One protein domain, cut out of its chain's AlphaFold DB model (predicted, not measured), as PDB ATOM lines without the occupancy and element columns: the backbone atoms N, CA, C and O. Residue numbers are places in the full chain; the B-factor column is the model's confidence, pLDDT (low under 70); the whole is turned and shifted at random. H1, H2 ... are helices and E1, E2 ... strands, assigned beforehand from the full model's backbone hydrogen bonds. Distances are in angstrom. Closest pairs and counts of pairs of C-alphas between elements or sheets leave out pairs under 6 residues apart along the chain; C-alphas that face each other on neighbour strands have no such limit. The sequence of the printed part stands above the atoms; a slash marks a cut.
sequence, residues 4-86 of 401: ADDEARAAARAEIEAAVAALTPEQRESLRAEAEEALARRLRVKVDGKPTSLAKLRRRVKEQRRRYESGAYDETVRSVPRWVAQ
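This is residues 4 to 86 of the 401 residues of the protein "Fatty-acid-binding 1" of Micractinium conductrix (UniProt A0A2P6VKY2). A small hairpin, E1 and E2, sits at the corner between H2 and H3, and the three long helices H1, H2 and H3 make an open zigzag of two Vs, with short H4 beyond a long link. The 83 printed residues, mostly helix by class, have four named helices and two antiparallel strands, in the order H1 H2 E1 E2 H3 H4. The whole is extended, with radius of gyration of the C-alphas 19.9 A and spans of 56 by 31 by 18 A.

Find E1 at residues 44 to 47 and E2 at 50 to 53. Before them, H1 runs from C-alpha 4 at (137.938, 100.999, 110.138) to 21, 25.9 A, and H2 from 25 to 42, 25.7 A. After them, H3 spans 54 to 69, 22.3 A, and H4 82 to 86, ending at (142.935, 151.542, 92.190).

In the E1 and E2 hairpin, look for N 45 and O 52, 2.8 A apart, within hydrogen-bond range. H2, with residues 37 to 42 alone, touches residues 54 to 56 of H3, about perpendicular at 79 degrees; the closest C-alphas, Ala 40 and Ala 55, are 4.7 A apart. H1 and H2 are close but not clearly touching, at a steep tilt of 48 degrees, opposite ways; their closest C-alphas, Val 20 and Arg 28, are 7.0 A apart. H3 and H4 are apart. In H1, H2, H3 and H4 every O i to N i+4 pair is within hydrogen-bond range.

The farthest C-alphas, Ala 4 and Gly 71, are 59.8 A apart. The printed part has no cut; the H3 to H4 link is long. Confidence is under 70 at residue 64 and residues 67 to 86.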
ATOM      1  N   ALA A   4     137.442 100.922 108.767       80.81
ATOM      2  CA  ALA A   4     137.938 100.999 110.138       80.81
ATOM      3  C   ALA A   4     138.516 102.386 110.497       80.81
ATOM      4  O   ALA A   4     138.366 102.837 111.630       80.81
ATOM      5  N   ASP A   5     139.129 103.096 109.540       79.44
ATOM      6  CA  ASP A   5     139.633 104.461 109.761       79.44
ATOM      7  C   ASP A   5     138.483 105.461 109.938       79.44
ATOM      8  O   ASP A   5     138.601 106.422 110.701       79.44
ATOM      9  N   ASP A   6     137.375 105.249 109.229       83.81
ATOM     10  CA  ASP A   6     136.198 106.114 109.306       83.81
ATOM     11  C   ASP A   6     135.413 105.879 110.606       83.81
ATOM     12  O   ASP A   6     134.992 106.844 111.247       83.81
ATOM     13  N   GLU A   7     135.303 104.625 111.058       88.44
ATOM     14  CA  GLU A   7     134.685 104.272 112.341       88.44
ATOM     15  C   GLU A   7     135.494 104.815 113.532       88.44
ATOM     16  O   GLU A   7     134.935 105.454 114.429       88.44
ATOM     17  N   ALA A   8     136.826 104.691 113.495       83.31
ATOM     18  CA  ALA A   8     137.709 105.269 114.510       83.31
ATOM     19  C   ALA A   8     137.620 106.808 114.566       83.31
ATOM     20  O   ALA A   8     137.627 107.401 115.648       83.31
ATOM     21  N   ARG A   9     137.491 107.482 113.413       82.31
ATOM     22  CA  ARG A   9     137.293 108.944 113.349       82.31
ATOM     23  C   ARG A   9     135.932 109.372 113.888       82.31
ATOM     24  O   ARG A   9     135.850 110.410 114.544       82.31
ATOM     25  N   ALA A  10     134.880 108.602 113.613       84.62
ATOM     26  CA  ALA A  10     133.542 108.872 114.127       84.62
ATOM     27  C   ALA A  10     133.493 108.735 115.658       84.62
ATOM     28  O   ALA A  10     132.972 109.628 116.327       84.62
ATOM     29  N   ALA A  11     134.111 107.684 116.212       85.50
ATOM     30  CA  ALA A  11     134.216 107.477 117.656       85.50
ATOM     31  C   ALA A  11     134.987 108.615 118.349       85.50
ATOM     32  O   ALA A  11     134.483 109.215 119.298       85.50
ATOM     33  N   ALA A  12     136.155 108.991 117.816       80.19
ATOM     34  CA  ALA A  12     136.946 110.102 118.352       80.19
ATOM     35  C   ALA A  12     136.192 111.443 118.291       80.19
ATOM     36  O   ALA A  12     136.289 112.265 119.202       80.19
ATOM     37  N   ARG A  13     135.411 111.682 117.230       84.75
ATOM     38  CA  ARG A  13     134.591 112.893 117.108       84.75
ATOM     39  C   ARG A  13     133.484 112.943 118.162       84.75
ATOM     40  O   ARG A  13     133.294 113.995 118.766       84.75
ATOM     41  N   ALA A  14     132.794 111.828 118.396       86.38
ATOM     42  CA  ALA A  14     131.746 111.741 119.410       86.38
ATOM     43  C   ALA A  14     132.297 111.978 120.829       86.38
ATOM     44  O   ALA A  14     131.685 112.697 121.617       86.38
ATOM     45  N   GLU A  15     133.481 111.440 121.134       87.75
ATOM     46  CA  GLU A  15     134.165 111.661 122.415       87.75
ATOM     47  C   GLU A  15     134.531 113.138 122.626       87.75
ATOM     48  O   GLU A  15     134.267 113.708 123.687       87.75
ATOM     49  N   ILE A  16     135.062 113.798 121.591       82.19
ATOM     50  CA  ILE A  16     135.384 115.231 121.626       82.19
ATOM     51  C   ILE A  16     134.116 116.078 121.805       82.19
ATOM     52  O   ILE A  16     134.114 117.019 122.599       82.19
ATOM     53  N   GLU A  17     133.030 115.763 121.095       86.38
ATOM     54  CA  GLU A  17     131.760 116.491 121.205       86.38
ATOM     55  C   GLU A  17     131.159 116.366 122.616       86.38
ATOM     56  O   GLU A  17     130.734 117.373 123.192       86.38
ATOM     57  N   ALA A  18     131.205 115.173 123.218       87.50
ATOM     58  CA  ALA A  18     130.769 114.946 124.595       87.50
ATOM     59  C   ALA A  18     131.639 115.705 125.614       87.50
ATOM     60  O   ALA A  18     131.110 116.369 126.511       87.50
ATOM     61  N   ALA A  19     132.966 115.675 125.448       85.00
ATOM     62  CA  ALA A  19     133.898 116.400 126.307       85.00
ATOM     63  C   ALA A  19     133.677 117.922 126.247       85.00
ATOM     64  O   ALA A  19     133.679 118.587 127.280       85.00
ATOM     65  N   VAL A  20     133.417 118.481 125.058       83.88
ATOM     66  CA  VAL A  20     133.119 119.915 124.884       83.88
ATOM     67  C   VAL A  20     131.751 120.291 125.464       83.88
ATOM     68  O   VAL A  20     131.602 121.380 126.021       83.88
ATOM     69  N   ALA A  21     130.750 119.408 125.372       87.38
ATOM     70  CA  ALA A  21     129.424 119.641 125.944       87.38
ATOM     71  C   ALA A  21     129.440 119.699 127.484       87.38
ATOM     72  O   ALA A  21     128.663 120.456 128.070       87.38
ATOM     73  N   ALA A  22     130.349 118.956 128.123       91.00
ATOM     74  CA  ALA A  22     130.526 118.938 129.576       91.00
ATOM     75  C   ALA A  22     131.195 120.208 130.145       91.00
ATOM     76  O   ALA A  22     131.119 120.452 131.348       91.00
ATOM     77  N   LEU A  23     131.829 121.034 129.303       91.00
ATOM     78  CA  LEU A  23     132.474 122.280 129.729       91.00
ATOM     79  C   LEU A  23     131.452 123.369 130.076       91.00
ATOM     80  O   LEU A  23     130.386 123.467 129.453       91.00
ATOM     81  N   THR A  24     131.811 124.256 131.006       95.56
ATOM     82  CA  THR A  24     131.033 125.472 131.298       95.56
ATOM     83  C   THR A  24     131.084 126.466 130.124       95.56
ATOM     84  O   THR A  24     131.978 126.373 129.278       95.56
ATOM     85  N   PRO A  25     130.155 127.441 130.030       94.12
ATOM     86  CA  PRO A  25     130.183 128.454 128.971       94.12
ATOM     87  C   PRO A  25     131.517 129.212 128.873       94.12
ATOM     88  O   PRO A  25     132.055 129.343 127.776       94.12
ATOM     89  N   GLU A  26     132.091 129.619 130.009       88.56
ATOM     90  CA  GLU A  26     133.387 130.316 130.074       88.56
ATOM     91  C   GLU A  26     134.542 129.433 129.579       88.56
ATOM     92  O   GLU A  26     135.389 129.871 128.800       88.56
ATOM     93  N   GLN A  27     134.551 128.149 129.957       86.50
ATOM     94  CA  GLN A  27     135.555 127.190 129.488       86.50
ATOM     95  C   GLN A  27     135.444 126.935 127.980       86.50
ATOM     96  O   GLN A  27     136.463 126.819 127.300       86.50
ATOM     97  N   ARG A  28     134.222 126.887 127.430       86.81
ATOM     98  CA  ARG A  28     134.005 126.767 125.978       86.81
ATOM     99  C   ARG A  28     134.492 128.003 125.233       86.81
ATOM    100  O   ARG A  28     135.041 127.862 124.143       86.81
ATOM    101  N   GLU A  29     134.285 129.194 125.785       86.25
ATOM    102  CA  GLU A  29     134.772 130.442 125.194       86.25
ATOM    103  C   GLU A  29     136.305 130.501 125.194       86.25
ATOM    104  O   GLU A  29     136.902 130.750 124.146       86.25
ATOM    105  N   SER A  30     136.944 130.153 126.317       86.00
ATOM    106  CA  SER A  30     138.406 130.038 126.417       86.00
ATOM    107  C   SER A  30     138.965 129.020 125.416       86.00
ATOM    108  O   SER A  30     139.873 129.336 124.648       86.00
ATOM    109  N   LEU A  31     138.372 127.820 125.343       86.00
ATOM    110  CA  LEU A  31     138.784 126.774 124.402       86.00
ATOM    111  C   LEU A  31     138.615 127.214 122.939       86.00
ATOM    112  O   LEU A  31     139.463 126.912 122.099       86.00
ATOM    113  N   ARG A  32     137.543 127.951 122.615       81.50
ATOM    114  CA  ARG A  32     137.346 128.537 121.278       81.50
ATOM    115  C   ARG A  32     138.425 129.564 120.956       81.50
ATOM    116  O   ARG A  32     138.994 129.495 119.870       81.50
ATOM    117  N   ALA A  33     138.739 130.467 121.883       81.19
ATOM    118  CA  ALA A  33     139.781 131.471 121.688       81.19
ATOM    119  C   ALA A  33     141.160 130.825 121.450       81.19
ATOM    120  O   ALA A  33     141.868 131.198 120.511       81.19
ATOM    121  N   GLU A  34     141.511 129.800 122.231       84.62
ATOM    122  CA  GLU A  34     142.748 129.032 122.052       84.62
ATOM    123  C   GLU A  34     142.781 128.283 120.712       84.62
ATOM    124  O   GLU A  34     143.788 128.318 119.997       84.62
ATOM    125  N   ALA A  35     141.674 127.636 120.332       79.38
ATOM    126  CA  ALA A  35     141.557 126.928 119.061       79.38
ATOM    127  C   ALA A  35     141.673 127.882 117.862       79.38
ATOM    128  O   ALA A  35     142.380 127.580 116.895       79.38
ATOM    129  N   GLU A  36     141.037 129.053 117.930       77.88
ATOM    130  CA  GLU A  36     141.158 130.105 116.922       77.88
ATOM    131  C   GLU A  36     142.586 130.641 116.815       77.88
ATOM    132  O   GLU A  36     143.084 130.863 115.706       77.88
ATOM    133  N   GLU A  37     143.276 130.832 117.941       78.88
ATOM    134  CA  GLU A  37     144.668 131.264 117.939       78.88
ATOM    135  C   GLU A  37     145.587 130.187 117.338       78.88
ATOM    136  O   GLU A  37     146.437 130.489 116.489       78.88
ATOM    137  N   ALA A  38     145.391 128.921 117.709       78.56
ATOM    138  CA  ALA A  38     146.128 127.788 117.158       78.56
ATOM    139  C   ALA A  38     145.912 127.656 115.639       78.56
ATOM    140  O   ALA A  38     146.880 127.503 114.882       78.56
ATOM    141  N   LEU A  39     144.665 127.791 115.176       78.06
ATOM    142  CA  LEU A  39     144.317 127.853 113.755       78.06
ATOM    143  C   LEU A  39     145.002 129.032 113.068       78.06
ATOM    144  O   LEU A  39     145.641 128.845 112.033       78.06
ATOM    145  N   ALA A  40     144.956 130.231 113.648       77.56
ATOM    146  CA  ALA A  40     145.587 131.412 113.067       77.56
ATOM    147  C   ALA A  40     147.120 131.285 112.969       77.56
ATOM    148  O   ALA A  40     147.736 131.823 112.043       77.56
ATOM    149  N   ARG A  41     147.766 130.569 113.896       80.38
ATOM    150  CA  ARG A  41     149.210 130.280 113.839       80.38
ATOM    151  C   ARG A  41     149.555 129.286 112.722       80.38
ATOM    152  O   ARG A  41     150.588 129.456 112.072       80.38
ATOM    153  N   ARG A  42     148.701 128.281 112.489       82.81
ATOM    154  CA  ARG A  42     148.900 127.227 111.473       82.81
ATOM    155  C   ARG A  42     148.534 127.678 110.058       82.81
ATOM    156  O   ARG A  42     149.272 127.381 109.118       82.81
ATOM    157  N   LEU A  43     147.429 128.405 109.903       84.06
ATOM    158  CA  LEU A  43     146.936 128.867 108.609       84.06
ATOM    159  C   LEU A  43     147.921 129.850 107.975       84.06
ATOM    160  O   LEU A  43     148.298 130.870 108.562       84.06
ATOM    161  N   ARG A  44     148.336 129.531 106.747       88.00
ATOM    162  CA  ARG A  44     149.204 130.371 105.926       88.00
ATOM    163  C   ARG A  44     148.355 131.134 104.918       88.00
ATOM    164  O   ARG A  44     147.588 130.539 104.174       88.00
ATOM    165  N   VAL A  45     148.543 132.443 104.869       86.50
ATOM    166  CA  VAL A  45     147.934 133.349 103.894       86.50
ATOM    167  C   VAL A  45     149.035 133.991 103.056       86.50
ATOM    168  O   VAL A  45     150.143 134.212 103.547       86.50
ATOM    169  N   LYS A  46     148.772 134.266 101.777       83.62
ATOM    170  CA  LYS A  46     149.719 134.988 100.917       83.62
ATOM    171  C   LYS A  46     149.427 136.483 100.984       83.62
ATOM    172  O   LYS A  46     148.311 136.897 100.700       83.62
ATOM    173  N   VAL A  47     150.436 137.278 101.323       75.25
ATOM    174  CA  VAL A  47     150.391 138.747 101.300       75.25
ATOM    175  C   VAL A  47     151.578 139.213 100.466       75.25
ATOM    176  O   VAL A  47     152.706 138.788 100.721       75.25
ATOM    177  N   ASP A  48     151.324 140.001  99.422       72.94
ATOM    178  CA  ASP A  48     152.342 140.461  98.462       72.94
ATOM    179  C   ASP A  48     153.175 139.311  97.861       72.94
ATOM    180  O   ASP A  48     154.402 139.371  97.752       72.94
ATOM    181  N   GLY A  49     152.509 138.196  97.545       80.38
ATOM    182  CA  GLY A  49     153.142 136.995  96.986       80.38
ATOM    183  C   GLY A  49     153.965 136.167  97.983       80.38
ATOM    184  O   GLY A  49     154.448 135.096  97.617       80.38
ATOM    185  N   LYS A  50     154.097 136.597  99.245       81.19
ATOM    186  CA  LYS A  50     154.851 135.883 100.284       81.19
ATOM    187  C   LYS A  50     153.915 135.181 101.276       81.19
ATOM    188  O   LYS A  50     152.949 135.793 101.733       81.19
ATOM    189  N   PRO A  51     154.178 133.915 101.648       85.81
ATOM    190  CA  PRO A  51     153.393 133.228 102.670       85.81
ATOM    191  C   PRO A  51     153.688 133.801 104.069       85.81
ATOM    192  O   PRO A  51     154.837 133.872 104.499       85.81
ATOM    193  N   THR A  52     152.644 134.171 104.809       86.88
ATOM    194  CA  THR A  52     152.688 134.594 106.219       86.88
ATOM    195  C   THR A  52     151.642 133.822 107.028       86.88
ATOM    196  O   THR A  52     150.701 133.285 106.456       86.88
ATOM    197  N   SER A  53     151.793 133.703 108.351       88.31
ATOM    198  CA  SER A  53     150.718 133.135 109.185       88.31
ATOM    199  C   SER A  53     149.587 134.147 109.377       88.31
ATOM    200  O   SER A  53     149.839 135.358 109.438       88.31
ATOM    201  N   LEU A  54     148.352 133.659 109.507       81.44
ATOM    202  CA  LEU A  54     147.181 134.498 109.774       81.44
ATOM    203  C   LEU A  54     147.334 135.268 111.098       81.44
ATOM    204  O   LEU A  54     146.991 136.444 111.165       81.44
ATOM    205  N   ALA A  55     147.948 134.659 112.117       80.88
ATOM    206  CA  ALA A  55     148.267 135.314 113.389       80.88
ATOM    207  C   ALA A  55     149.208 136.519 113.205       80.88
ATOM    208  O   ALA A  55     148.970 137.595 113.757       80.88
ATOM    209  N   LYS A  56     150.255 136.374 112.379       80.62
ATOM    210  CA  LYS A  56     151.187 137.470 112.082       80.62
ATOM    211  C   LYS A  56     150.501 138.590 111.296       80.62
ATOM    212  O   LYS A  56     150.777 139.760 111.553       80.62
ATOM    213  N   LEU A  57     149.593 138.243 110.380       79.44
ATOM    214  CA  LEU A  57     148.781 139.220 109.657       79.44
ATOM    215  C   LEU A  57     147.840 139.982 110.603       79.44
ATOM    216  O   LEU A  57     147.867 141.208 110.598       79.44
ATOM    217  N   ARG A  58     147.085 139.283 111.464       82.69
ATOM    218  CA  ARG A  58     146.202 139.897 112.476       82.69
ATOM    219  C   ARG A  58     146.965 140.875 113.371       82.69
ATOM    220  O   ARG A  58     146.506 141.994 113.581       82.69
ATOM    221  N   ARG A  59     148.155 140.486 113.844       83.38
ATOM    222  CA  ARG A  59     149.024 141.364 114.644       83.38
ATOM    223  C   ARG A  59     149.438 142.618 113.869       83.38
ATOM    224  O   ARG A  59     149.322 143.710 114.412       83.38
ATOM    225  N   ARG A  60     149.860 142.473 112.607       80.50
ATOM    226  CA  ARG A  60     150.251 143.601 111.744       80.50
ATOM    227  C   ARG A  60     149.089 144.568 111.498       80.50
ATOM    228  O   ARG A  60     149.292 145.771 111.591       80.50
ATOM    229  N   VAL A  61     147.889 144.049 111.236       76.38
ATOM    230  CA  VAL A  61     146.674 144.862 111.040       76.38
ATOM    231  C   VAL A  61     146.300 145.602 112.326       76.38
ATOM    232  O   VAL A  61     146.041 146.799 112.281       76.38
ATOM    233  N   LYS A  62     146.329 144.926 113.483       79.69
ATOM    234  CA  LYS A  62     146.057 145.557 114.786       79.69
ATOM    235  C   LYS A  62     147.058 146.674 115.097       79.69
ATOM    236  O   LYS A  62     146.668 147.724 115.593       79.69
ATOM    237  N   GLU A  63     148.335 146.458 114.790       74.56
ATOM    238  CA  GLU A  63     149.386 147.459 114.982       74.56
ATOM    239  C   GLU A  63     149.226 148.656 114.034       74.56
ATOM    240  O   GLU A  63     149.313 149.794 114.484       74.56
ATOM    241  N   GLN A  64     148.924 148.421 112.753       68.25
ATOM    242  CA  GLN A  64     148.614 149.499 111.804       68.25
ATOM    243  C   GLN A  64     147.398 150.314 112.249       68.25
ATOM    244  O   GLN A  64     147.463 151.539 112.244       68.25
ATOM    245  N   ARG A  65     146.329 149.647 112.700       71.31
ATOM    246  CA  ARG A  65     145.131 150.310 113.220       71.31
ATOM    247  C   ARG A  65     145.444 151.178 114.439       71.31
ATOM    248  O   ARG A  65     145.046 152.334 114.459       71.31
ATOM    249  N   ARG A  66     146.225 150.665 115.400       72.56
ATOM    250  CA  ARG A  66     146.668 151.448 116.568       72.56
ATOM    251  C   ARG A  66     147.462 152.691 116.154       72.56
ATOM    252  O   ARG A  66     147.235 153.747 116.724       72.56
ATOM    253  N   ARG A  67     148.364 152.578 115.170       64.50
ATOM    254  CA  ARG A  67     149.155 153.719 114.662       64.50
ATOM    255  C   ARG A  67     148.297 154.767 113.948       64.50
ATOM    256  O   ARG A  67     148.582 155.955 114.055       64.50
ATOM    257  N   TYR A  68     147.271 154.326 113.222       62.06
ATOM    258  CA  TYR A  68     146.304 155.213 112.575       62.06
ATOM    259  C   TYR A  68     145.446 155.946 113.615       62.06
ATOM    260  O   TYR A  68     145.374 157.169 113.616       62.06
ATOM    261  N   GLU A  69     144.865 155.209 114.566       68.44
ATOM    262  CA  GLU A  69     144.044 155.770 115.648       68.44
ATOM    263  C   GLU A  69     144.844 156.708 116.567       68.44
ATOM    264  O   GLU A  69     144.289 157.671 117.090       68.44
ATOM    265  N   SER A  70     146.152 156.480 116.735       64.38
ATOM    266  CA  SER A  70     147.032 157.373 117.497       64.38
ATOM    267  C   SER A  70     147.479 158.620 116.722       64.38
ATOM    268  O   SER A  70     148.251 159.411 117.261       64.38
ATOM    269  N   GLY A  71     147.085 158.777 115.452       51.56
ATOM    270  CA  GLY A  71     147.538 159.869 114.583       51.56
ATOM    271  C   GLY A  71     149.024 159.809 114.208       51.56
ATOM    272  O   GLY A  71     149.558 160.764 113.652       51.56
ATOM    273  N   ALA A  72     149.708 158.694 114.493       48.91
ATOM    274  CA  ALA A  72     151.118 158.496 114.145       48.91
ATOM    275  C   ALA A  72     151.305 158.094 112.668       48.91
ATOM    276  O   ALA A  72     152.434 157.948 112.196       48.91
ATOM    277  N   TYR A  73     150.203 157.874 111.944       46.75
ATOM    278  CA  TYR A  73     150.185 157.416 110.563       46.75
ATOM    279  C   TYR A  73     149.021 158.040 109.787       46.75
ATOM    280  O   TYR A  73     147.870 157.723 110.076       46.75
ATOM    281  N   ASP A  74     149.321 158.862 108.779       49.34
ATOM    282  CA  ASP A  74     148.351 159.265 107.752       49.34
ATOM    283  C   ASP A  74     148.378 158.241 106.604       49.34
ATOM    284  O   ASP A  74     149.448 157.858 106.112       49.34
ATOM    285  N   GLU A  75     147.204 157.773 106.164       49.03
ATOM    286  CA  GLU A  75     147.108 156.900 104.993       49.03
ATOM    287  C   GLU A  75     147.548 157.663 103.738       49.03
ATOM    288  O   GLU A  75     146.953 158.655 103.327       49.03
ATOM    289  N   THR A  76     148.611 157.180 103.101       53.09
ATOM    290  CA  THR A  76     149.095 157.697 101.817       53.09
ATOM    291  C   THR A  76     148.794 156.674 100.725       53.09
ATOM    292  O   THR A  76     148.606 155.491 100.994       53.09
ATOM    293  N   VAL A  77     148.845 157.062  99.449       47.28
ATOM    294  CA  VAL A  77     148.650 156.127  98.312       47.28
ATOM    295  C   VAL A  77     149.593 154.902  98.376       47.28
ATOM    296  O   VAL A  77     149.333 153.867  97.771       47.28
ATOM    297  N   ARG A  78     150.693 154.991  99.140       44.25
ATOM    298  CA  ARG A  78     151.669 153.912  99.354       44.25
ATOM    299  C   ARG A  78     151.294 152.927 100.465       44.25
ATOM    300  O   ARG A  78     151.868 151.841 100.508       44.25
ATOM    301  N   SER A  79     150.402 153.307 101.377       47.50
ATOM    302  CA  SER A  79     149.995 152.490 102.526       47.50
ATOM    303  C   SER A  79     148.790 151.605 102.246       47.50
ATOM    304  O   SER A  79     148.570 150.612 102.939       47.50
ATOM    305  N   VAL A  80     148.024 151.970 101.224       49.38
ATOM    306  CA  VAL A  80     146.780 151.325 100.837       49.38
ATOM    307  C   VAL A  80     147.080 150.150  99.889       49.38
ATOM    308  O   VAL A  80     147.891 150.298  98.968       49.38
ATOM    309  N   PRO A  81     146.463 148.963 100.076       50.69
ATOM    310  CA  PRO A  81     146.593 147.857  99.135       50.69
ATOM    311  C   PRO A  81     146.272 148.311  97.712       50.69
ATOM    312  O   PRO A  81     145.301 149.029  97.485       50.69
ATOM    313  N   ARG A  82     147.074 147.870  96.737       49.75
ATOM    314  CA  ARG A  82     147.019 148.377  95.356       49.75
ATOM    315  C   ARG A  82     145.618 148.336  94.735       49.75
ATOM    316  O   ARG A  82     145.294 149.225  93.963       49.75
ATOM    317  N   TRP A  83     144.809 147.336  95.082       56.16
ATOM    318  CA  TRP A  83     143.432 147.202  94.603       56.16
ATOM    319  C   TRP A  83     142.499 148.280  95.185       56.16
ATOM    320  O   TRP A  83     141.783 148.913  94.423       56.16
ATOM    321  N   VAL A  84     142.599 148.597  96.482       63.34
ATOM    322  CA  VAL A  84     141.864 149.717  97.107       63.34
ATOM    323  C   VAL A  84     142.349 151.055  96.542       63.34
ATOM    324  O   VAL A  84     141.550 151.926  96.222       63.34
ATOM    325  N   ALA A  85     143.661 151.219  96.343       56.78
ATOM    326  CA  ALA A  85     144.214 152.430  95.735       56.78
ATOM    327  C   ALA A  85     143.728 152.632  94.283       56.78
ATOM    328  O   ALA A  85     143.541 153.768  93.850       56.78
ATOM    329  N   GLN A  86     143.507 151.540  93.541       55.62
ATOM    330  CA  GLN A  86     142.935 151.542  92.190       55.62
ATOM    331  C   GLN A  86     141.425 151.822  92.174       55.62
ATOM    332  O   GLN A  86     140.940 152.407  91.212       55.62
TER     333      GLN A  86